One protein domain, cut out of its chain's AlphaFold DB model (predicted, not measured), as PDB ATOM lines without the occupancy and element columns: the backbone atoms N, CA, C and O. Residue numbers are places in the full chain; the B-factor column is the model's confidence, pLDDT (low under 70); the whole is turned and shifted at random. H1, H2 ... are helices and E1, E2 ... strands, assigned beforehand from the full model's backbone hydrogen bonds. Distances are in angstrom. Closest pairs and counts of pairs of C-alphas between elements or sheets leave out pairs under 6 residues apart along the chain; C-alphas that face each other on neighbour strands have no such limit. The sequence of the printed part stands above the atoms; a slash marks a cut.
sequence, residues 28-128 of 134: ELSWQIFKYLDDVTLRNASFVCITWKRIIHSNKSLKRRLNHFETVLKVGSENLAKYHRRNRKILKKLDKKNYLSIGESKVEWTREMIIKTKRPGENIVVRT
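AT A GLANCE: This is residues 28 to 128 of the 134 residues of the protein "uncharacterized protein LOC116768061" of Danaus plexippus plexippus (UniProt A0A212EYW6). A small cluster of crossed helices, H1 to H4, makes one end of an extended model, and a separate two-stranded hairpin, E1 and E2, makes the other. H4 leads out of the cluster to H5, H6 stands free between the two ends, and a long loop, residues 96 to 110, runs on from it to the hairpin. The printed part has 101 residues with six named helices and then two named strands, in the order H1 H2 H3 H4 H5 H6 E1 E2; the sheet, E1 - E2, is antiparallel and the class is mostly helix. The whole is extended and flat, with a radius of gyration of the C-alphas of 20.6 A and spans of 53 by 42 by 21 A.

IN THESE COORDINATES: H1 is residues 28 to 36, 12.9 A long, and begins with C-alpha 28 at (-21.419, 41.798, -26.011). H2 is residues 39 to 48, 14.7 A, and H3 is residues 50 to 58, 12.3 A. H4, residues 60 to 75, is the longest helix at 22.4 A and ends with C-alpha 75 at (-32.100, 53.471, 1.871). H5 is residues 78 to 86, 12.4 A, and H6 is residues 88 to 95, 10.4 A. E1 is residues 111 to 116, 15.5 A, and E2 is residues 123 to 128, 15.6 A, ending with C-alpha 128 at (-60.858, 44.777, 4.958).

HOW THE PARTS SIT: H1 touches H3 about perpendicular at 89 degrees, the closest C-alphas being those of Trp 31 and Ile 56, 6.8 A apart. H4 is the hub, touching four helices. With residues 65 to 69 alone it touches H2 at 76 degrees, about perpendicular, the closest C-alphas being those of Arg 43 and Leu 66, 6.4 A. With residues 68 to 75 alone it touches H5 at a steep tilt of 64 degrees, opposite ways, the closest C-alphas being those of Val 72 and Ala 81, 5.2 A. H5 and H6 are close but not clearly touching, with the C-alphas of His 84 and Leu 91 closest at 7.8 A. E1 and E2 form a hairpin, antiparallel at 151 degrees, with N 115 and O 124 at 3.0 A and N 126 and O 113 at 3.0 A within hydrogen-bond range. Both strands are apart from H1 to H5. In H1, H3, H4, H5 and H6 every O i to N i+4 pair is within hydrogen-bond range; in H2 it is 5 of 6.

THE WHOLE: The C-alphas farthest apart, those of Leu 29 and Ser 105, are 57.4 A apart. The printed part has no cut. The link from H6 to E1 is long, 15 residues. Mean pLDDT of the printed part is 81.2; residue 91, residues 93 to 116 and residues 119 to 128 are under 70.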
ATOM      1  N   GLU A  28     -22.472  42.332 -26.862       94.75
ATOM      2  CA  GLU A  28     -21.419  41.798 -26.011       94.75
ATOM      3  C   GLU A  28     -20.339  42.847 -25.734       94.75
ATOM      4  O   GLU A  28     -19.919  43.003 -24.586       94.75
ATOM      5  N   LEU A  29     -19.934  43.604 -26.759       95.31
ATOM      6  CA  LEU A  29     -18.939  44.667 -26.631       95.31
ATOM      7  C   LEU A  29     -19.514  45.865 -25.877       95.31
ATOM      8  O   LEU A  29     -18.880  46.353 -24.940       95.31
ATOM      9  N   SER A  30     -20.743  46.283 -26.194       95.25
ATOM     10  CA  SER A  30     -21.418  47.351 -25.448       95.25
ATOM     11  C   SER A  30     -21.554  46.990 -23.963       95.25
ATOM     12  O   SER A  30     -21.314  47.823 -23.090       95.25
ATOM     13  N   TRP A  31     -21.883  45.735 -23.638       96.50
ATOM     14  CA  TRP A  31     -21.946  45.272 -22.249       96.50
ATOM     15  C   TRP A  31     -20.590  45.266 -21.559       96.50
ATOM     16  O   TRP A  31     -20.544  45.581 -20.372       96.50
ATOM     17  N   GLN A  32     -19.507  44.914 -22.258       96.12
ATOM     18  CA  GLN A  32     -18.161  44.997 -21.688       96.12
ATOM     19  C   GLN A  32     -17.804  46.440 -21.343       96.12
ATOM     20  O   GLN A  32     -17.383  46.691 -20.218       96.12
ATOM     21  N   ILE A  33     -18.077  47.396 -22.238       95.69
ATOM     22  CA  ILE A  33     -17.868  48.828 -21.972       95.69
ATOM     23  C   ILE A  33     -18.626  49.249 -20.706       95.69
ATOM     24  O   ILE A  33     -18.028  49.754 -19.758       95.69
ATOM     25  N   PHE A  34     -19.928  48.952 -20.626       96.12
ATOM     26  CA  PHE A  34     -20.734  49.281 -19.446       96.12
ATOM     27  C   PHE A  34     -20.308  48.529 -18.175       96.12
ATOM     28  O   PHE A  34     -20.594  48.980 -17.069       96.12
ATOM     29  N   LYS A  35     -19.638  47.378 -18.293       95.88
ATOM     30  CA  LYS A  35     -19.153  46.608 -17.140       95.88
ATOM     31  C   LYS A  35     -17.983  47.298 -16.445       95.88
ATOM     32  O   LYS A  35     -17.896  47.178 -15.223       95.88
ATOM     33  N   TYR A  36     -17.144  48.011 -17.194       96.12
ATOM     34  CA  TYR A  36     -16.009  48.768 -16.660       96.12
ATOM     35  C   TYR A  36     -16.402  50.096 -16.006       96.12
ATOM     36  O   TYR A  36     -15.595  50.670 -15.283       96.12
ATOM     37  N   LEU A  37     -17.636  50.559 -16.212       95.44
ATOM     38  CA  LEU A  37     -18.156  51.737 -15.528       95.44
ATOM     39  C   LEU A  37     -18.364  51.464 -14.029       95.44
ATOM     40  O   LEU A  37     -18.848  50.394 -13.623       95.44
ATOM     41  N   ASP A  38     -18.029  52.458 -13.207       95.56
ATOM     42  CA  ASP A  38     -18.422  52.513 -11.802       95.56
ATOM     43  C   ASP A  38     -19.942  52.707 -11.675       95.56
ATOM     44  O   ASP A  38     -20.649  53.006 -12.638       95.56
ATOM     45  N   ASP A  39     -20.484  52.494 -10.479       94.94
ATOM     46  CA  ASP A  39     -21.937  52.457 -10.305       94.94
ATOM     47  C   ASP A  39     -22.609  53.823 -10.561       94.94
ATOM     48  O   ASP A  39     -23.750  53.863 -11.038       94.94
ATOM     49  N   VAL A  40     -21.906  54.938 -10.320       95.44
ATOM     50  CA  VAL A  40     -22.427  56.292 -10.577       95.44
ATOM     51  C   VAL A  40     -22.469  56.562 -12.077       95.44
ATOM     52  O   VAL A  40     -23.517  56.951 -12.604       95.44
ATOM     53  N   THR A  41     -21.366  56.323 -12.790       96.62
ATOM     54  CA  THR A  41     -21.328  56.541 -14.244       96.62
ATOM     55  C   THR A  41     -22.231  55.568 -14.990       96.62
ATOM     56  O   THR A  41     -22.909  55.982 -15.930       96.62
ATOM     57  N   LEU A  42     -22.358  54.317 -14.536       96.31
ATOM     58  CA  LEU A  42     -23.302  53.347 -15.094       96.31
ATOM     59  C   LEU A  42     -24.755  53.821 -14.950       96.31
ATOM     60  O   LEU A  42     -25.559  53.682 -15.879       96.31
ATOM     61  N   ARG A  43     -25.107  54.410 -13.799       95.50
ATOM     62  CA  ARG A  43     -26.422  55.029 -13.599       95.50
ATOM     63  C   ARG A  43     -26.623  56.193 -14.566       95.50
ATOM     64  O   ARG A  43     -27.655  56.229 -15.234       95.50
ATOM     65  N   ASN A  44     -25.652  57.094 -14.681       96.25
ATOM     66  CA  ASN A  44     -25.732  58.237 -15.594       96.25
ATOM     67  C   ASN A  44     -25.876  57.780 -17.054       96.25
ATOM     68  O   ASN A  44     -26.766  58.255 -17.754       96.25
ATOM     69  N   ALA A  45     -25.105  56.777 -17.477       94.44
ATOM     70  CA  ALA A  45     -25.201  56.153 -18.795       94.44
ATOM     71  C   ALA A  45     -26.616  55.621 -19.090       94.44
ATOM     72  O   ALA A  45     -27.120  55.755 -20.204       94.44
ATOM     73  N   SER A  46     -27.310  55.078 -18.085       94.69
ATOM     74  CA  SER A  46     -28.694  54.614 -18.249       94.69
ATOM     75  C   SER A  46     -29.716  55.735 -18.499       94.69
ATOM     76  O   SER A  46     -30.820  55.449 -18.969       94.69
ATOM     77  N   PHE A  47     -29.359  56.992 -18.209       93.69
ATOM     78  CA  PHE A  47     -30.189  58.173 -18.456       93.69
ATOM     79  C   PHE A  47     -29.852  58.901 -19.761       93.69
ATOM     80  O   PHE A  47     -30.686  59.672 -20.224       93.69
ATOM     81  N   VAL A  48     -28.694  58.631 -20.379       92.44
ATOM     82  CA  VAL A  48     -28.249  59.303 -21.617       92.44
ATOM     83  C   VAL A  48     -29.248  59.098 -22.752       92.44
ATOM     84  O   VAL A  48     -29.695  60.055 -23.376       92.44
ATOM     85  N   CYS A  49     -29.630  57.847 -23.029       90.81
ATOM     86  CA  CYS A  49     -30.654  57.560 -24.027       90.81
ATOM     87  C   CYS A  49     -31.387  56.238 -23.762       90.81
ATOM     88  O   CYS A  49     -30.910  55.337 -23.064       90.81
ATOM     89  N   ILE A  50     -32.567  56.095 -24.376       92.31
ATOM     90  CA  ILE A  50     -33.415  54.899 -24.246       92.31
ATOM     91  C   ILE A  50     -32.682  53.643 -24.747       92.31
ATOM     92  O   ILE A  50     -32.858  52.563 -24.181       92.31
ATOM     93  N   THR A  51     -31.847  53.770 -25.782       92.81
ATOM     94  CA  THR A  51     -31.089  52.650 -26.355       92.81
ATOM     95  C   THR A  51     -30.066  52.108 -25.364       92.81
ATOM     96  O   THR A  51     -30.077  50.912 -25.078       92.81
ATOM     97  N   TRP A  52     -29.261  52.976 -24.747       94.88
ATOM     98  CA  TRP A  52     -28.296  52.578 -23.720       94.88
ATOM     99  C   TRP A  52     -28.991  51.958 -22.519       94.88
ATOM    100  O   TRP A  52     -28.590  50.894 -22.050       94.88
ATOM    101  N   LYS A  53     -30.112  52.546 -22.082       94.81
ATOM    102  CA  LYS A  53     -30.940  51.954 -21.032       94.81
ATOM    103  C   LYS A  53     -31.348  50.524 -21.384       94.81
ATOM    104  O   LYS A  53     -31.205  49.637 -20.545       94.81
ATOM    105  N   ARG A  54     -31.821  50.277 -22.609       95.56
ATOM    106  CA  ARG A  54     -32.211  48.936 -23.080       95.56
ATOM    107  C   ARG A  54     -31.027  47.969 -23.115       95.56
ATOM    108  O   ARG A  54     -31.176  46.853 -22.626       95.56
ATOM    109  N   ILE A  55     -29.868  48.402 -23.613       95.06
ATOM    110  CA  ILE A  55     -28.640  47.590 -23.654       95.06
ATOM    111  C   ILE A  55     -28.183  47.227 -22.232       95.06
ATOM    112  O   ILE A  55     -27.922  46.065 -21.939       95.06
ATOM    113  N   ILE A  56     -28.159  48.182 -21.305       96.06
ATOM    114  CA  ILE A  56     -27.795  47.929 -19.902       96.06
ATOM    115  C   ILE A  56     -28.795  46.958 -19.247       96.06
ATOM    116  O   ILE A  56     -28.405  46.055 -18.506       96.06
ATOM    117  N   HIS A  57     -30.095  47.110 -19.528       95.62
ATOM    118  CA  HIS A  57     -31.151  46.287 -18.931       95.62
ATOM    119  C   HIS A  57     -31.253  44.872 -19.513       95.62
ATOM    120  O   HIS A  57     -31.797  43.993 -18.833       95.62
ATOM    121  N   SER A  58     -30.765  44.638 -20.733       95.19
ATOM    122  CA  SER A  58     -30.740  43.302 -21.339       95.19
ATOM    123  C   SER A  58     -29.687  42.400 -20.687       95.19
ATOM    124  O   SER A  58     -29.893  41.190 -20.583       95.19
ATOM    125  N   ASN A  59     -28.618  42.974 -20.126       96.75
ATOM    126  CA  ASN A  59     -27.636  42.223 -19.352       96.75
ATOM    127  C   ASN A  59     -28.067  42.053 -17.883       96.75
ATOM    128  O   ASN A  59     -28.206  43.013 -17.120       96.75
ATOM    129  N   LYS A  60     -28.213  40.797 -17.438       95.94
ATOM    130  CA  LYS A  60     -28.629  40.476 -16.059       95.94
ATOM    131  C   LYS A  60     -27.662  41.008 -14.994       95.94
ATOM    132  O   LYS A  60     -28.122  41.350 -13.906       95.94
ATOM    133  N   SER A  61     -26.358  41.044 -15.268       95.81
ATOM    134  CA  SER A  61     -25.342  41.495 -14.308       95.81
ATOM    135  C   SER A  61     -25.396  43.011 -14.122       95.81
ATOM    136  O   SER A  61     -25.589  43.481 -13.000       95.81
ATOM    137  N   LEU A  62     -25.352  43.766 -15.225       96.25
ATOM    138  CA  LEU A  62     -25.433  45.232 -15.209       96.25
ATOM    139  C   LEU A  62     -26.741  45.712 -14.573       96.25
ATOM    140  O   LEU A  62     -26.730  46.534 -13.660       96.25
ATOM    141  N   LYS A  63     -27.870  45.108 -14.959       96.00
ATOM    142  CA  LYS A  63     -29.174  45.393 -14.350       96.00
ATOM    143  C   LYS A  63     -29.189  45.145 -12.838       96.00
ATOM    144  O   LYS A  63     -29.814  45.894 -12.093       96.00
ATOM    145  N   ARG A  64     -28.555  44.068 -12.357       94.44
ATOM    146  CA  ARG A  64     -28.484  43.773 -10.914       94.44
ATOM    147  C   ARG A  64     -27.636  44.801 -10.171       94.44
ATOM    148  O   ARG A  64     -28.060  45.201  -9.090       94.44
ATOM    149  N   ARG A  65     -26.497  45.210 -10.739       94.75
ATOM    150  CA  ARG A  65     -25.641  46.267 -10.179       94.75
ATOM    151  C   ARG A  65     -26.408  47.581 -10.065       94.75
ATOM    152  O   ARG A  65     -26.557  48.091  -8.961       94.75
ATOM    153  N   LEU A  66     -27.024  48.028 -11.159       95.06
ATOM    154  CA  LEU A  66     -27.800  49.269 -11.197       95.06
ATOM    155  C   LEU A  66     -28.965  49.262 -10.190       95.06
ATOM    156  O   LEU A  66     -29.100  50.183  -9.392       95.06
ATOM    157  N   ASN A  67     -29.752  48.181 -10.135       93.44
ATOM    158  CA  ASN A  67     -30.832  48.054  -9.146       93.44
ATOM    159  C   ASN A  67     -30.324  48.059  -7.697       93.44
ATOM    160  O   ASN A  67     -31.008  48.557  -6.800       93.44
ATOM    161  N   HIS A  68     -29.169  47.438  -7.439       92.75
ATOM    162  CA  HIS A  68     -28.578  47.446  -6.106       92.75
ATOM    163  C   HIS A  68     -28.173  48.863  -5.720       92.75
ATOM    164  O   HIS A  68     -28.608  49.325  -4.670       92.75
ATOM    165  N   PHE A  69     -27.454  49.560  -6.598       93.56
ATOM    166  CA  PHE A  69     -27.039  50.941  -6.398       93.56
ATOM    167  C   PHE A  69     -28.231  51.880  -6.150       93.56
ATOM    168  O   PHE A  69     -28.249  52.612  -5.164       93.56
ATOM    169  N   GLU A  70     -29.302  51.780  -6.945       92.44
ATOM    170  CA  GLU A  70     -30.540  52.536  -6.697       92.44
ATOM    171  C   GLU A  70     -31.175  52.219  -5.336       92.44
ATOM    172  O   GLU A  70     -31.759  53.092  -4.696       92.44
ATOM    173  N   THR A  71     -31.082  50.967  -4.880       91.25
ATOM    174  CA  THR A  71     -31.581  50.575  -3.556       91.25
ATOM    175  C   THR A  71     -30.719  51.177  -2.450       91.25
ATOM    176  O   THR A  71     -31.262  51.645  -1.456       91.25
ATOM    177  N   VAL A  72     -29.395  51.201  -2.625       93.75
ATOM    178  CA  VAL A  72     -28.467  51.851  -1.688       93.75
ATOM    179  C   VAL A  72     -28.788  53.336  -1.573       93.75
ATOM    180  O   VAL A  72     -28.941  53.817  -0.459       93.75
ATOM    181  N   LEU A  73     -29.002  54.034  -2.694       91.38
ATOM    182  CA  LEU A  73     -29.384  55.451  -2.685       91.38
ATOM    183  C   LEU A  73     -30.717  55.705  -1.968       91.38
ATOM    184  O   LEU A  73     -30.832  56.666  -1.218       91.38
ATOM    185  N   LYS A  74     -31.721  54.841  -2.166       89.38
ATOM    186  CA  LYS A  74     -33.036  54.986  -1.516       89.38
ATOM    187  C   LYS A  74     -32.991  54.780  -0.009       89.38
ATOM    188  O   LYS A  74     -33.761  55.405   0.706       89.38
ATOM    189  N   VAL A  75     -32.157  53.851   0.453       90.12
ATOM    190  CA  VAL A  75     -32.100  53.471   1.871       90.12
ATOM    191  C   VAL A  75     -30.959  54.185   2.611       90.12
ATOM    192  O   VAL A  75     -30.912  54.173   3.834       90.12
ATOM    193  N   GLY A  76     -30.034  54.814   1.886       89.81
ATOM    194  CA  GLY A  76     -28.907  55.570   2.436       89.81
ATOM    195  C   GLY A  76     -27.756  54.713   2.972       89.81
ATOM    196  O   GLY A  76     -26.796  55.255   3.507       89.81
ATOM    197  N   SER A  77     -27.818  53.382   2.855       91.00
ATOM    198  CA  SER A  77     -26.775  52.484   3.367       91.00
ATOM    199  C   SER A  77     -26.729  51.151   2.627       91.00
ATOM    200  O   SER A  77     -27.756  50.530   2.331       91.00
ATOM    201  N   GLU A  78     -25.513  50.662   2.384       90.56
ATOM    202  CA  GLU A  78     -25.283  49.377   1.724       90.56
ATOM    203  C   GLU A  78     -25.749  48.189   2.577       90.56
ATOM    204  O   GLU A  78     -26.354  47.239   2.066       90.56
ATOM    205  N   ASN A  79     -25.539  48.261   3.893       90.62
ATOM    206  CA  ASN A  79     -25.948  47.215   4.829       90.62
ATOM    207  C   ASN A  79     -27.471  47.071   4.864       90.62
ATOM    208  O   ASN A  79     -27.998  45.958   4.766       90.62
ATOM    209  N   LEU A  80     -28.186  48.196   4.905       88.31
ATOM    210  CA  LEU A  80     -29.642  48.187   4.831       88.31
ATOM    211  C   LEU A  80     -30.147  47.724   3.457       88.31
ATOM    212  O   LEU A  80     -31.104  46.952   3.387       88.31
ATOM    213  N   ALA A  81     -29.492  48.098   2.356       89.88
ATOM    214  CA  ALA A  81     -29.855  47.593   1.031       89.88
ATOM    215  C   ALA A  81     -29.705  46.060   0.931       89.88
ATOM    216  O   ALA A  81     -30.575  45.375   0.377       89.88
ATOM    217  N   LYS A  82     -28.636  45.492   1.513       90.06
ATOM    218  CA  LYS A  82     -28.441  44.034   1.628       90.06
ATOM    219  C   LYS A  82     -29.534  43.393   2.487       90.06
ATOM    220  O   LYS A  82     -30.098  42.373   2.077       90.06
ATOM    221  N   TYR A  83     -29.883  44.004   3.621       89.00
ATOM    222  CA  TYR A  83     -30.978  43.559   4.487       89.00
ATOM    223  C   TYR A  83     -32.324  43.540   3.745       89.00
ATOM    224  O   TYR A  83     -32.990  42.503   3.709       89.00
ATOM    225  N   HIS A  84     -32.690  44.630   3.061       85.31
ATOM    226  CA  HIS A  84     -33.912  44.714   2.256       85.31
ATOM    227  C   HIS A  84     -33.963  43.644   1.166       85.31
ATOM    228  O   HIS A  84     -35.014  43.045   0.923       85.31
ATOM    229  N   ARG A  85     -32.830  43.365   0.510       84.81
ATOM    230  CA  ARG A  85     -32.752  42.333  -0.528       84.81
ATOM    231  C   ARG A  85     -32.962  40.931   0.042       84.81
ATOM    232  O   ARG A  85     -33.725  40.164  -0.547       84.81
ATOM    233  N   ARG A  86     -32.320  40.603   1.169       86.94
ATOM    234  CA  ARG A  86     -32.448  39.300   1.850       86.94
ATOM    235  C   ARG A  86     -33.861  39.089   2.396       86.94
ATOM    236  O   ARG A  86     -34.472  38.052   2.149       86.94
ATOM    237  N   ASN A  87     -34.428  40.112   3.029       86.75
ATOM    238  CA  ASN A  87     -35.714  40.031   3.722       86.75
ATOM    239  C   ASN A  87     -36.915  40.442   2.867       86.75
ATOM    240  O   ASN A  87     -38.031  40.523   3.373       86.75
ATOM    241  N   ARG A  88     -36.743  40.638   1.553       79.94
ATOM    242  CA  ARG A  88     -37.809  41.121   0.657       79.94
ATOM    243  C   ARG A  88     -39.101  40.304   0.742       79.94
ATOM    244  O   ARG A  88     -40.186  40.863   0.623       79.94
ATOM    245  N   LYS A  89     -39.007  38.980   0.922       75.44
ATOM    246  CA  LYS A  89     -40.185  38.103   1.072       75.44
ATOM    247  C   LYS A  89     -40.886  38.302   2.419       75.44
ATOM    248  O   LYS A  89     -42.109  38.254   2.459       75.44
ATOM    249  N   ILE A  90     -40.123  38.527   3.487       76.25
ATOM    250  CA  ILE A  90     -40.637  38.750   4.844       76.25
ATOM    251  C   ILE A  90     -41.280  40.134   4.923       76.25
ATOM    252  O   ILE A  90     -42.432  40.232   5.321       76.25
ATOM    253  N   LEU A  91     -40.604  41.169   4.418       66.88
ATOM    254  CA  LEU A  91     -41.144  42.528   4.324       66.88
ATOM    255  C   LEU A  91     -42.448  42.560   3.521       66.88
ATOM    256  O   LEU A  91     -43.446  43.074   3.996       66.88
ATOM    257  N   LYS A  92     -42.509  41.878   2.369       72.88
ATOM    258  CA  LYS A  92     -43.766  41.748   1.610       72.88
ATOM    259  C   LYS A  92     -44.872  41.016   2.368       72.88
ATOM    260  O   LYS A  92     -46.039  41.254   2.081       72.88
ATOM    261  N   LYS A  93     -44.542  40.076   3.257       69.12
ATOM    262  CA  LYS A  93     -45.533  39.412   4.116       69.12
ATOM    263  C   LYS A  93     -45.988  40.339   5.244       69.12
ATOM    264  O   LYS A  93     -47.160  40.290   5.584       69.12
ATOM    265  N   LEU A  94     -45.095  41.164   5.787       65.50
ATOM    266  CA  LEU A  94     -45.407  42.175   6.799       65.50
ATOM    267  C   LEU A  94     -46.273  43.303   6.217       65.50
ATOM    268  O   LEU A  94     -47.337  43.557   6.758       65.50
ATOM    269  N   ASP A  95     -45.925  43.853   5.052       63.03
ATOM    270  CA  ASP A  95     -46.708  44.902   4.369       63.03
ATOM    271  C   ASP A  95     -48.093  44.430   3.902       63.03
ATOM    272  O   ASP A  95     -49.018  45.223   3.730       63.03
ATOM    273  N   LYS A  96     -48.242  43.126   3.635       62.72
ATOM    274  CA  LYS A  96     -49.527  42.516   3.256       62.72
ATOM    275  C   LYS A  96     -50.438  42.252   4.446       62.72
ATOM    276  O   LYS A  96     -51.596  41.890   4.241       62.72
ATOM    277  N   LYS A  97     -49.929  42.359   5.668       61.09
ATOM    278  CA  LYS A  97     -50.743  42.153   6.851       61.09
ATOM    279  C   LYS A  97     -51.520  43.435   7.151       61.09
ATOM    280  O   LYS A  97     -50.957  44.520   7.209       61.09
ATOM    281  N   ASN A  98     -52.825  43.292   7.361       59.66
ATOM    282  CA  ASN A  98     -53.724  44.367   7.784       59.66
ATOM    283  C   ASN A  98     -53.573  44.650   9.291       59.66
ATOM    284  O   ASN A  98     -54.551  44.610  10.036       59.66
ATOM    285  N   TYR A  99     -52.348  44.893   9.751       61.69
ATOM    286  CA  TYR A  99     -52.094  45.300  11.132       61.69
ATOM    287  C   TYR A  99     -51.803  46.797  11.190       61.69
ATOM    288  O   TYR A  99     -51.345  47.389  10.212       61.69
ATOM    289  N   LEU A 100     -52.127  47.408  12.327       57.62
ATOM    290  CA  LEU A 100     -51.680  48.762  12.647       57.62
ATOM    291  C   LEU A 100     -50.171  48.745  12.919       57.62
ATOM    292  O   LEU A 100     -49.648  47.757  13.443       57.62
ATOM    293  N   SER A 101     -49.476  49.820  12.553       59.78
ATOM    294  CA  SER A 101     -48.053  49.971  12.866       59.78
ATOM    295  C   SER A 101     -47.871  50.088  14.385       59.78
ATOM    296  O   SER A 101     -48.769  50.545  15.095       59.78
ATOM    297  N   ILE A 102     -46.715  49.677  14.914       60.06
ATOM    298  CA  ILE A 102     -46.426  49.787  16.354       60.06
ATOM    299  C   ILE A 102     -46.502  51.272  16.758       60.06
ATOM    300  O   ILE A 102     -45.750  52.087  16.233       60.06
ATOM    301  N   GLY A 103     -47.426  51.614  17.664       60.38
ATOM    302  CA  GLY A 103     -47.683  52.989  18.131       60.38
ATOM    303  C   GLY A 103     -48.899  53.684  17.498       60.38
ATOM    304  O   GLY A 103     -49.367  54.693  18.023       60.38
ATOM    305  N   GLU A 104     -49.482  53.133  16.430       61.59
ATOM    306  CA  GLU A 104     -50.706  53.665  15.824       61.59
ATOM    307  C   GLU A 104     -51.948  53.143  16.556       61.59
ATOM    308  O   GLU A 104     -52.236  51.946  16.580       61.59
ATOM    309  N   SER A 105     -52.703  54.061  17.162       59.25
ATOM    310  CA  SER A 105     -53.933  53.741  17.908       59.25
ATOM    311  C   SER A 105     -55.213  54.001  17.110       59.25
ATOM    312  O   SER A 105     -56.301  53.638  17.551       59.25
ATOM    313  N   LYS A 106     -55.104  54.647  15.943       58.28
ATOM    314  CA  LYS A 106     -56.253  55.003  15.107       58.28
ATOM    315  C   LYS A 106     -56.497  53.925  14.057       58.28
ATOM    316  O   LYS A 106     -55.645  53.650  13.218       58.28
ATOM    317  N   VAL A 107     -57.687  53.335  14.095       56.16
ATOM    318  CA  VAL A 107     -58.192  52.470  13.025       56.16
ATOM    319  C   VAL A 107     -58.619  53.373  11.869       56.16
ATOM    320  O   VAL A 107     -59.695  53.964  11.906       56.16
ATOM    321  N   GLU A 108     -57.763  53.525  10.861       56.47
ATOM    322  CA  GLU A 108     -58.135  54.218   9.624       56.47
ATOM    323  C   GLU A 108     -59.001  53.335   8.716       56.47
ATOM    324  O   GLU A 108     -58.978  52.100   8.782       56.47
ATOM    325  N   TRP A 109     -59.788  53.989   7.861       51.03
ATOM    326  CA  TRP A 109     -60.738  53.328   6.978       51.03
ATOM    327  C   TRP A 109     -60.069  52.435   5.919       51.03
ATOM    328  O   TRP A 109     -58.954  52.643   5.447       51.03
ATOM    329  N   THR A 110     -60.828  51.400   5.576       53.41
ATOM    330  CA  THR A 110     -60.597  50.289   4.644       53.41
ATOM    331  C   THR A 110     -59.928  50.668   3.318       53.41
ATOM    332  O   THR A 110     -60.446  51.502   2.581       53.41
ATOM    333  N   ARG A 111     -58.870  49.936   2.924       57.16
ATOM    334  CA  ARG A 111     -58.490  49.841   1.502       57.16
ATOM    335  C   ARG A 111     -59.614  49.121   0.759       57.16
ATOM    336  O   ARG A 111     -59.885  47.954   1.044       57.16
ATOM    337  N   GLU A 112     -60.254  49.816  -0.169       58.41
ATOM    338  CA  GLU A 112     -61.219  49.228  -1.087       58.41
ATOM    339  C   GLU A 112     -60.455  48.436  -2.154       58.41
ATOM    340  O   GLU A 112     -59.673  48.994  -2.922       58.41
ATOM    341  N   MET A 113     -60.613  47.111  -2.159       61.75
ATOM    342  CA  MET A 113     -60.066  46.271  -3.222       61.75
ATOM    343  C   MET A 113     -61.204  45.813  -4.122       61.75
ATOM    344  O   MET A 113     -62.085  45.069  -3.692       61.75
ATOM    345  N   ILE A 114     -61.156  46.244  -5.380       65.69
ATOM    346  CA  ILE A 114     -62.060  45.774  -6.427       65.69
ATOM    347  C   ILE A 114     -61.445  44.512  -7.028       65.69
ATOM    348  O   ILE A 114     -60.446  44.575  -7.750       65.69
ATOM    349  N   ILE A 115     -62.024  43.354  -6.715       69.81
ATOM    350  CA  ILE A 115     -61.615  42.080  -7.307       69.81
ATOM    351  C   ILE A 115     -62.429  41.883  -8.583       69.81
ATOM    352  O   ILE A 115     -63.645  41.695  -8.537       69.81
ATOM    353  N   LYS A 116     -61.747  41.927  -9.732       64.75
ATOM    354  CA  LYS A 116     -62.360  41.634 -11.030       64.75
ATOM    355  C   LYS A 116     -62.620  40.134 -11.131       64.75
ATOM    356  O   LYS A 116     -61.678  39.340 -11.102       64.75
ATOM    357  N   THR A 117     -63.884  39.749 -11.237       71.25
ATOM    358  CA  THR A 117     -64.278  38.361 -11.494       71.25
ATOM    359  C   THR A 117     -64.261  38.077 -12.999       71.25
ATOM    360  O   THR A 117     -64.203  38.987 -13.826       71.25
ATOM    361  N   LYS A 118     -64.277  36.792 -13.380       73.62
ATOM    362  CA  LYS A 118     -64.351  36.376 -14.795       73.62
ATOM    363  C   LYS A 118     -65.733  36.619 -15.421       73.62
ATOM    364  O   LYS A 118     -65.880  36.420 -16.623       73.62
ATOM    365  N   ARG A 119     -66.736  37.009 -14.625       67.19
ATOM    366  CA  ARG A 119     -68.088  37.323 -15.090       67.19
ATOM    367  C   ARG A 119     -68.211  38.841 -15.276       67.19
ATOM    368  O   ARG A 119     -67.941  39.582 -14.331       67.19
ATOM    369  N   PRO A 120     -68.576  39.330 -16.470       57.19
ATOM    370  CA  PRO A 120     -68.770  40.759 -16.680       57.19
ATOM    371  C   PRO A 120     -69.950  41.253 -15.825       57.19
ATOM    372  O   PRO A 120     -71.037  40.692 -15.897       57.19
ATOM    373  N   GLY A 121     -69.723  42.285 -15.004       64.88
ATOM    374  CA  GLY A 121     -70.752  42.940 -14.179       64.88
ATOM    375  C   GLY A 121     -70.653  42.691 -12.668       64.88
ATOM    376  O   GLY A 121     -71.151  43.501 -11.892       64.88
ATOM    377  N   GLU A 122     -69.945  41.652 -12.220       63.53
ATOM    378  CA  GLU A 122     -69.797  41.331 -10.792       63.53
ATOM    379  C   GLU A 122     -68.431  41.798 -10.268       63.53
ATOM    380  O   GLU A 122     -67.482  41.019 -10.128       63.53
ATOM    381  N   ASN A 123     -68.306  43.095  -9.988       63.06
ATOM    382  CA  ASN A 123     -67.160  43.609  -9.239       63.06
ATOM    383  C   ASN A 123     -67.385  43.340  -7.748       63.06
ATOM    384  O   ASN A 123     -68.241  43.959  -7.120       63.06
ATOM    385  N   ILE A 124     -66.597  42.436  -7.167       67.81
ATOM    386  CA  ILE A 124     -66.638  42.187  -5.725       67.81
ATOM    387  C   ILE A 124     -65.813  43.280  -5.046       67.81
ATOM    388  O   ILE A 124     -64.591  43.351  -5.215       67.81
ATOM    389  N   VAL A 125     -66.488  44.128  -4.273       65.94
ATOM    390  CA  VAL A 125     -65.852  45.144  -3.431       65.94
ATOM    391  C   VAL A 125     -65.533  44.522  -2.078       65.94
ATOM    392  O   VAL A 125     -66.416  44.300  -1.251       65.94
ATOM    393  N   VAL A 126     -64.256  44.232  -1.836       60.72
ATOM    394  CA  VAL A 126     -63.802  43.677  -0.558       60.72
ATOM    395  C   VAL A 126     -63.301  44.812   0.328       60.72
ATOM    396  O   VAL A 126     -62.303  45.470   0.024       60.72
ATOM    397  N   ARG A 127     -63.982  45.016   1.459       59.56
ATOM    398  CA  ARG A 127     -63.576  45.949   2.517       59.56
ATOM    399  C   ARG A 127     -62.893  45.167   3.633       59.56
ATOM    400  O   ARG A 127     -63.526  44.355   4.299       59.56
ATOM    401  N   THR A 128     -61.602  45.411   3.855       59.75
ATOM    402  CA  THR A 128     -60.858  44.777   4.958       59.75
ATOM    403  C   THR A 128     -60.546  45.768   6.077       59.75
ATOM    404  O   THR A 128     -59.945  46.815   5.839       59.75
TER     405      THR A 128